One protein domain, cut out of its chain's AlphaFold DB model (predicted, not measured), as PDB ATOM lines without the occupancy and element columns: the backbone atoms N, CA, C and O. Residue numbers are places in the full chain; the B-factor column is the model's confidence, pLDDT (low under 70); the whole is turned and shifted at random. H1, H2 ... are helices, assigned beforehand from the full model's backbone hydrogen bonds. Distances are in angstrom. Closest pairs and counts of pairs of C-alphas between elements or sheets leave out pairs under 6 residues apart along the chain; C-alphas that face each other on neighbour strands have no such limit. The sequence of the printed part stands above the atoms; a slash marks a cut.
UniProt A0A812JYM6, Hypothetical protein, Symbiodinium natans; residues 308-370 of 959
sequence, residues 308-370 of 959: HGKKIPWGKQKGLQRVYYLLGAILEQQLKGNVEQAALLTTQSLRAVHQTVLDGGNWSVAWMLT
ATOM      1  N   HIS A 308      -1.738 -12.685 -17.937       81.69
ATOM      2  CA  HIS A 308      -2.158 -12.434 -16.553       81.69
ATOM      3  C   HIS A 308      -3.549 -11.777 -16.471       81.69
ATOM      4  O   HIS A 308      -4.355 -12.085 -15.595       81.69
ATOM      5  N   GLY A 309      -3.890 -10.952 -17.469       81.69
ATOM      6  CA  GLY A 309      -5.208 -10.331 -17.608       81.69
ATOM      7  C   GLY A 309      -6.357 -11.314 -17.860       81.69
ATOM      8  O   GLY A 309      -7.507 -10.879 -17.879       81.69
ATOM      9  N   LYS A 310      -6.083 -12.614 -18.041       81.31
ATOM     10  CA  LYS A 310      -7.092 -13.684 -18.125       81.31
ATOM     11  C   LYS A 310      -7.454 -14.277 -16.756       81.31
ATOM     12  O   LYS A 310      -8.544 -14.821 -16.629       81.31
ATOM     13  N   LYS A 311      -6.579 -14.165 -15.742       81.31
ATOM     14  CA  LYS A 311      -6.832 -14.666 -14.373       81.31
ATOM     15  C   LYS A 311      -7.463 -13.623 -13.437       81.31
ATOM     16  O   LYS A 311      -8.057 -13.988 -12.429       81.31
ATOM     17  N   ILE A 312      -7.380 -12.335 -13.776       83.69
ATOM     18  CA  ILE A 312      -8.011 -11.243 -13.015       83.69
ATOM     19  C   ILE A 312      -9.542 -11.217 -13.266       83.69
ATOM     20  O   ILE A 312      -9.964 -11.253 -14.424       83.69
ATOM     21  N   PRO A 313     -10.401 -11.101 -12.229       82.62
ATOM     22  CA  PRO A 313     -11.857 -11.030 -12.391       82.62
ATOM     23  C   PRO A 313     -12.354  -9.602 -12.712       82.62
ATOM     24  O   PRO A 313     -12.669  -8.814 -11.826       82.62
ATOM     25  N   TRP A 314     -12.482  -9.262 -13.999       77.62
ATOM     26  CA  TRP A 314     -12.855  -7.905 -14.462       77.62
ATOM     27  C   TRP A 314     -14.351  -7.546 -14.382       77.62
ATOM     28  O   TRP A 314     -14.734  -6.395 -14.618       77.62
ATOM     29  N   GLY A 315     -15.226  -8.519 -14.111       82.38
ATOM     30  CA  GLY A 315     -16.678  -8.321 -14.063       82.38
ATOM     31  C   GLY A 315     -17.236  -7.659 -15.333       82.38
ATOM     32  O   GLY A 315     -17.124  -8.190 -16.437       82.38
ATOM     33  N   LYS A 316     -17.849  -6.476 -15.187       79.56
ATOM     34  CA  LYS A 316     -18.421  -5.704 -16.311       79.56
ATOM     35  C   LYS A 316     -17.405  -4.781 -17.013       79.56
ATOM     36  O   LYS A 316     -17.732  -4.204 -18.048       79.56
ATOM     37  N   GLN A 317     -16.182  -4.629 -16.499       81.94
ATOM     38  CA  GLN A 317     -15.235  -3.575 -16.902       81.94
ATOM     39  C   GLN A 317     -14.365  -3.943 -18.125       81.94
ATOM     40  O   GLN A 317     -13.151  -3.748 -18.126       81.94
ATOM     41  N   LYS A 318     -14.976  -4.440 -19.210       81.88
ATOM     42  CA  LYS A 318     -14.250  -4.931 -20.406       81.88
ATOM     43  C   LYS A 318     -13.325  -3.888 -21.056       81.88
ATOM     44  O   LYS A 318     -12.270  -4.244 -21.572       81.88
ATOM     45  N   GLY A 319     -13.679  -2.601 -20.992       84.00
ATOM     46  CA  GLY A 319     -12.805  -1.510 -21.448       84.00
ATOM     47  C   GLY A 319     -11.528  -1.359 -20.610       84.00
ATOM     48  O   GLY A 319     -10.465  -1.099 -21.164       84.00
ATOM     49  N   LEU A 320     -11.592  -1.601 -19.295       82.81
ATOM     50  CA  LEU A 320     -10.411  -1.573 -18.427       82.81
ATOM     51  C   LEU A 320      -9.500  -2.781 -18.690       82.81
ATOM     52  O   LEU A 320      -8.285  -2.622 -18.740       82.81
ATOM     53  N   GLN A 321     -10.079  -3.958 -18.954       85.25
ATOM     54  CA  GLN A 321      -9.329  -5.150 -19.372       85.25
ATOM     55  C   GLN A 321      -8.597  -4.930 -20.713       85.25
ATOM     56  O   GLN A 321      -7.452  -5.360 -20.861       85.25
ATOM     57  N   ARG A 322      -9.201  -4.198 -21.665       86.31
ATOM     58  CA  ARG A 322      -8.525  -3.755 -22.902       86.31
ATOM     59  C   ARG A 322      -7.356  -2.802 -22.625       86.31
ATOM     60  O   ARG A 322      -6.265  -3.027 -23.142       86.31
ATOM     61  N   VAL A 323      -7.532  -1.798 -21.763       87.44
ATOM     62  CA  VAL A 323      -6.434  -0.893 -21.354       87.44
ATOM     63  C   VAL A 323      -5.309  -1.651 -20.635       87.44
ATOM     64  O   VAL A 323      -4.138  -1.404 -20.910       87.44
ATOM     65  N   TYR A 324      -5.635  -2.619 -19.773       88.12
ATOM     66  CA  TYR A 324      -4.642  -3.487 -19.131       88.12
ATOM     67  C   TYR A 324      -3.836  -4.300 -20.158       88.12
ATOM     68  O   TYR A 324      -2.616  -4.391 -20.040       88.12
ATOM     69  N   TYR A 325      -4.489  -4.845 -21.191       87.50
ATOM     70  CA  TYR A 325      -3.811  -5.570 -22.272       87.50
ATOM     71  C   TYR A 325      -2.811  -4.671 -23.021       87.50
ATOM     72  O   TYR A 325      -1.675  -5.080 -23.259       87.50
ATOM     73  N   LEU A 326      -3.189  -3.423 -23.322       88.88
ATOM     74  CA  LEU A 326      -2.299  -2.440 -23.954       88.88
ATOM     75  C   LEU A 326      -1.086  -2.111 -23.069       88.88
ATOM     76  O   LEU A 326       0.052  -2.173 -23.531       88.88
ATOM     77  N   LEU A 327      -1.305  -1.843 -21.777       89.94
ATOM     78  CA  LEU A 327      -0.225  -1.572 -20.818       89.94
ATOM     79  C   LEU A 327       0.716  -2.777 -20.636       89.94
ATOM     80  O   LEU A 327       1.930  -2.594 -20.552       89.94
ATOM     81  N   GLY A 328       0.179  -4.000 -20.623       87.81
ATOM     82  CA  GLY A 328       0.970  -5.231 -20.576       87.81
ATOM     83  C   GLY A 328       1.842  -5.418 -21.820       87.81
ATOM     84  O   GLY A 328       3.018  -5.751 -21.692       87.81
ATOM     85  N   ALA A 329       1.306  -5.135 -23.012       87.00
ATOM     86  CA  ALA A 329       2.055  -5.213 -24.266       87.00
ATOM     87  C   ALA A 329       3.157  -4.137 -24.366       87.00
ATOM     88  O   ALA A 329       4.270  -4.441 -24.799       87.00
ATOM     89  N   ILE A 330       2.893  -2.907 -23.903       89.69
ATOM     90  CA  ILE A 330       3.906  -1.840 -23.801       89.69
ATOM     91  C   ILE A 330       5.030  -2.262 -22.844       89.69
ATOM     92  O   ILE A 330       6.203  -2.180 -23.207       89.69
ATOM     93  N   LEU A 331       4.689  -2.760 -21.649       87.69
ATOM     94  CA  LEU A 331       5.671  -3.238 -20.671       87.69
ATOM     95  C   LEU A 331       6.501  -4.411 -21.219       87.69
ATOM     96  O   LEU A 331       7.702  -4.476 -20.970       87.69
ATOM     97  N   GLU A 332       5.900  -5.313 -21.997       88.25
ATOM     98  CA  GLU A 332       6.619  -6.430 -22.614       88.25
ATOM     99  C   GLU A 332       7.646  -5.961 -23.660       88.25
ATOM    100  O   GLU A 332       8.770  -6.465 -23.671       88.25
ATOM    101  N   GLN A 333       7.312  -4.965 -24.490       87.69
ATOM    102  CA  GLN A 333       8.271  -4.365 -25.429       87.69
ATOM    103  C   GLN A 333       9.385  -3.602 -24.694       87.69
ATOM    104  O   GLN A 333      10.562  -3.775 -25.018       87.69
ATOM    105  N   GLN A 334       9.048  -2.846 -23.640       85.44
ATOM    106  CA  GLN A 334      10.044  -2.191 -22.780       85.44
ATOM    107  C   GLN A 334      11.007  -3.205 -22.150       85.44
ATOM    108  O   GLN A 334      12.215  -2.997 -22.174       85.44
ATOM    109  N   LEU A 335      10.510  -4.329 -21.625       84.44
ATOM    110  CA  LEU A 335      11.341  -5.355 -20.984       84.44
ATOM    111  C   LEU A 335      12.219  -6.149 -21.965       84.44
ATOM    112  O   LEU A 335      13.288  -6.630 -21.574       84.44
ATOM    113  N   LYS A 336      11.809  -6.249 -23.235       84.69
ATOM    114  CA  LYS A 336      12.632  -6.796 -24.329       84.69
ATOM    115  C   LYS A 336      13.752  -5.848 -24.775       84.69
ATOM    116  O   LYS A 336      14.747  -6.327 -25.299       84.69
ATOM    117  N   GLY A 337      13.632  -4.545 -24.507       79.44
ATOM    118  CA  GLY A 337      14.580  -3.513 -24.954       79.44
ATOM    119  C   GLY A 337      14.103  -2.694 -26.157       79.44
ATOM    120  O   GLY A 337      14.792  -1.765 -26.565       79.44
ATOM    121  N   ASN A 338      12.909  -2.980 -26.682       88.06
ATOM    122  CA  ASN A 338      12.361  -2.366 -27.890       88.06
ATOM    123  C   ASN A 338      11.704  -1.014 -27.555       88.06
ATOM    124  O   ASN A 338      10.477  -0.884 -27.563       88.06
ATOM    125  N   VAL A 339      12.518  -0.017 -27.189       79.12
ATOM    126  CA  VAL A 339      12.050   1.287 -26.677       79.12
ATOM    127  C   VAL A 339      11.174   2.020 -27.698       79.12
ATOM    128  O   VAL A 339      10.105   2.513 -27.338       79.12
ATOM    129  N   GLU A 340      11.568   2.027 -28.970       78.38
ATOM    130  CA  GLU A 340      10.814   2.648 -30.068       78.38
ATOM    131  C   GLU A 340       9.464   1.962 -30.292       78.38
ATOM    132  O   GLU A 340       8.427   2.624 -30.297       78.38
ATOM    133  N   GLN A 341       9.440   0.625 -30.363       82.19
ATOM    134  CA  GLN A 341       8.195  -0.136 -30.497       82.19
ATOM    135  C   GLN A 341       7.259   0.085 -29.300       82.19
ATOM    136  O   GLN A 341       6.040   0.139 -29.462       82.19
ATOM    137  N   ALA A 342       7.808   0.255 -28.093       84.44
ATOM    138  CA  ALA A 342       7.033   0.619 -26.913       84.44
ATOM    139  C   ALA A 342       6.487   2.059 -26.981       84.44
ATOM    140  O   ALA A 342       5.357   2.293 -26.551       84.44
ATOM    141  N   ALA A 343       7.243   3.016 -27.527       77.94
ATOM    142  CA  ALA A 343       6.801   4.400 -27.721       77.94
ATOM    143  C   ALA A 343       5.718   4.517 -28.811       77.94
ATOM    144  O   ALA A 343       4.698   5.185 -28.605       77.94
ATOM    145  N   LEU A 344       5.879   3.793 -29.923       84.38
ATOM    146  CA  LEU A 344       4.870   3.643 -30.972       84.38
ATOM    147  C   LEU A 344       3.583   3.030 -30.406       84.38
ATOM    148  O   LEU A 344       2.518   3.637 -30.521       84.38
ATOM    149  N   LEU A 345       3.684   1.894 -29.706       86.75
ATOM    150  CA  LEU A 345       2.525   1.222 -29.115       86.75
ATOM    151  C   LEU A 345       1.857   2.062 -28.014       86.75
ATOM    152  O   LEU A 345       0.635   2.036 -27.874       86.75
ATOM    153  N   THR A 346       2.622   2.869 -27.272       87.38
ATOM    154  CA  THR A 346       2.072   3.867 -26.334       87.38
ATOM    155  C   THR A 346       1.270   4.933 -27.083       87.38
ATOM    156  O   THR A 346       0.139   5.232 -26.703       87.38
ATOM    157  N   THR A 347       1.802   5.460 -28.187       86.25
ATOM    158  CA  THR A 347       1.133   6.471 -29.024       86.25
ATOM    159  C   THR A 347      -0.146   5.923 -29.666       86.25
ATOM    160  O   THR A 347      -1.189   6.577 -29.635       86.25
ATOM    161  N   GLN A 348      -0.100   4.694 -30.182       88.12
ATOM    162  CA  GLN A 348      -1.260   3.963 -30.696       88.12
ATOM    163  C   GLN A 348      -2.311   3.715 -29.604       88.12
ATOM    164  O   GLN A 348      -3.495   3.954 -29.825       88.12
ATOM    165  N   SER A 349      -1.888   3.323 -28.398       87.31
ATOM    166  CA  SER A 349      -2.784   3.117 -27.250       87.31
ATOM    167  C   SER A 349      -3.474   4.411 -26.807       87.31
ATOM    168  O   SER A 349      -4.665   4.397 -26.505       87.31
ATOM    169  N   LEU A 350      -2.762   5.544 -26.812       83.56
ATOM    170  CA  LEU A 350      -3.342   6.861 -26.527       83.56
ATOM    171  C   LEU A 350      -4.377   7.268 -27.589       83.56
ATOM    172  O   LEU A 350      -5.457   7.743 -27.234       83.56
ATOM    173  N   ARG A 351      -4.095   7.022 -28.877       87.88
ATOM    174  CA  ARG A 351      -5.053   7.247 -29.977       87.88
ATOM    175  C   ARG A 351      -6.285   6.342 -29.859       87.88
ATOM    176  O   ARG A 351      -7.399   6.836 -29.993       87.88
ATOM    177  N   ALA A 352      -6.110   5.064 -29.526       85.56
ATOM    178  CA  ALA A 352      -7.207   4.125 -29.287       85.56
ATOM    179  C   ALA A 352      -8.092   4.546 -28.099       85.56
ATOM    180  O   ALA A 352      -9.317   4.564 -28.210       85.56
ATOM    181  N   VAL A 353      -7.501   4.954 -26.970       85.12
ATOM    182  CA  VAL A 353      -8.268   5.462 -25.818       85.12
ATOM    183  C   VAL A 353      -9.019   6.750 -26.174       85.12
ATOM    184  O   VAL A 353     -10.178   6.888 -25.791       85.12
ATOM    185  N   HIS A 354      -8.421   7.657 -26.953       83.75
ATOM    186  CA  HIS A 354      -9.109   8.858 -27.438       83.75
ATOM    187  C   HIS A 354     -10.290   8.510 -28.359       83.75
ATOM    188  O   HIS A 354     -11.405   8.961 -28.106       83.75
ATOM    189  N   GLN A 355     -10.085   7.643 -29.356       82.44
ATOM    190  CA  GLN A 355     -11.144   7.197 -30.268       82.44
ATOM    191  C   GLN A 355     -12.295   6.510 -29.516       82.44
ATOM    192  O   GLN A 355     -13.456   6.795 -29.776       82.44
ATOM    193  N   THR A 356     -11.989   5.700 -28.497       85.62
ATOM    194  CA  THR A 356     -12.998   5.066 -27.624       85.62
ATOM    195  C   THR A 356     -13.904   6.096 -26.933       85.62
ATOM    196  O   THR A 356     -15.081   5.827 -26.701       85.62
ATOM    197  N   VAL A 357     -13.378   7.276 -26.581       84.06
ATOM    198  CA  VAL A 357     -14.161   8.364 -25.966       84.06
ATOM    199  C   VAL A 357     -15.050   9.067 -26.996       84.06
ATOM    200  O   VAL A 357     -16.176   9.429 -26.656       84.06
ATOM    201  N   LEU A 358     -14.582   9.221 -28.240       79.56
ATOM    202  CA  LEU A 358     -15.391   9.736 -29.351       79.56
ATOM    203  C   LEU A 358     -16.535   8.766 -29.694       79.56
ATOM    204  O   LEU A 358     -17.689   9.180 -29.765       79.56
ATOM    205  N   ASP A 359     -16.239   7.466 -29.771       79.19
ATOM    206  CA  ASP A 359     -17.191   6.397 -30.103       79.19
ATOM    207  C   ASP A 359     -18.095   5.987 -28.911       79.19
ATOM    208  O   ASP A 359     -18.631   4.876 -28.862       79.19
ATOM    209  N   GLY A 360     -18.250   6.849 -27.897       78.50
ATOM    210  CA  GLY A 360     -19.178   6.645 -26.774       78.50
ATOM    211  C   GLY A 360     -18.868   5.447 -25.862       78.50
ATOM    212  O   GLY A 360     -19.759   4.966 -25.159       78.50
ATOM    213  N   GLY A 361     -17.629   4.951 -25.861       75.56
ATOM    214  CA  GLY A 361     -17.198   3.744 -25.147       75.56
ATOM    215  C   GLY A 361     -17.123   2.481 -26.016       75.56
ATOM    216  O   GLY A 361     -16.772   1.414 -25.501       75.56
ATOM    217  N   ASN A 362     -17.437   2.576 -27.311       82.38
ATOM    218  CA  ASN A 362     -17.225   1.494 -28.268       82.38
ATOM    219  C   ASN A 362     -15.724   1.327 -28.572       82.38
ATOM    220  O   ASN A 362     -14.980   2.298 -28.659       82.38
ATOM    221  N   TRP A 363     -15.278   0.080 -28.727       85.50
ATOM    222  CA  TRP A 363     -13.876  -0.263 -28.986       85.50
ATOM    223  C   TRP A 363     -13.623  -0.787 -30.405       85.50
ATOM    224  O   TRP A 363     -12.464  -0.960 -30.766       85.50
ATOM    225  N   SER A 364     -14.660  -1.053 -31.211       79.31
ATOM    226  CA  SER A 364     -14.502  -1.761 -32.493       79.31
ATOM    227  C   SER A 364     -13.612  -1.028 -33.503       79.31
ATOM    228  O   SER A 364     -12.777  -1.664 -34.137       79.31
ATOM    229  N   VAL A 365     -13.749   0.298 -33.631       80.25
ATOM    230  CA  VAL A 365     -12.875   1.120 -34.493       80.25
ATOM    231  C   VAL A 365     -11.592   1.476 -33.749       80.25
ATOM    232  O   VAL A 365     -10.491   1.211 -34.231       80.25
ATOM    233  N   ALA A 366     -11.733   1.992 -32.526       85.50
ATOM    234  CA  ALA A 366     -10.630   2.376 -31.654       85.50
ATOM    235  C   ALA A 366      -9.526   1.314 -31.497       85.50
ATOM    236  O   ALA A 366      -8.345   1.659 -31.486       85.50
ATOM    237  N   TRP A 367      -9.875   0.028 -31.393       89.38
ATOM    238  CA  TRP A 367      -8.888  -1.034 -31.209       89.38
ATOM    239  C   TRP A 367      -8.061  -1.318 -32.471       89.38
ATOM    240  O   TRP A 367      -6.893  -1.684 -32.348       89.38
ATOM    241  N   MET A 368      -8.588  -1.083 -33.680       83.75
ATOM    242  CA  MET A 368      -7.814  -1.269 -34.921       83.75
ATOM    243  C   MET A 368      -6.578  -0.355 -34.969       83.75
ATOM    244  O   MET A 368      -5.528  -0.763 -35.461       83.75
ATOM    245  N   LEU A 369      -6.652   0.828 -34.342       82.94
ATOM    246  CA  LEU A 369      -5.534   1.771 -34.201       82.94
ATOM    247  C   LEU A 369      -4.351   1.219 -33.380       82.94
ATOM    248  O   LEU A 369      -3.266   1.797 -33.419       82.94
ATOM    249  N   THR A 370      -4.545   0.129 -32.628       84.75
ATOM    250  CA  THR A 370      -3.516  -0.478 -31.762       84.75
ATOM    251  C   THR A 370      -2.571  -1.423 -32.505       84.75
ATOM    252  O   THR A 370      -1.501  -1.730 -31.989       84.75
TER     253      THR A 370
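This is residues 308 to 370 of the 959 residues of the protein "Hypothetical protein" of Symbiodinium natans (UniProt A0A812JYM6). Two long helices, H2 and H1, lie side by side as a helical hairpin, running opposite ways and joined at one end by a tight turn. The stretches without a named helix at both ends of the printed part fold back: residues 308 to 317 over the side of H1 away from H2, and residues 359 to 370 along H2. The printed part has 63 residues with two named helices, in the order H1, H2, and no named strand; the class is all helix. The whole is only just compact, close to loose, with a radius of gyration of the C-alphas of 12.3 A, and it is flat, spanning 34 by 28 by 12 A.

H2, the longest helix, holds the 20 residues 339 to 358 and measures 28.8 A from first to last C-alpha. It begins at C-alpha 339, at (12.050, 1.287, -26.677), and ends at C-alpha 358, at (-15.391, 9.736, -29.351). H1 holds the 19 residues 318 to 336 and measures 27.2 A, beginning at C-alpha 318, at (-14.250, -4.931, -20.406).

H2 and H1 touch, with 12 pairs of C-alphas within 8 A. Their closest C-alphas are those of Ala 342 and Ile 330, 5.1 A apart. They run opposite ways at a shallow tilt of 12 degrees, with their centres 10.7 A apart. In H1 and H2, each O i to N i+4 pair is within hydrogen-bond range.

The two C-alphas farthest apart are those of Gly 337 and Gly 360, at 35.3 A. The printed part has no cut, and the link from H1 to H2 is tight, with 2 residues. Residues 359 to 370 are a long stretch with no named element. The mean pLDDT of the printed part is 84.0, and no printed residue is under 70.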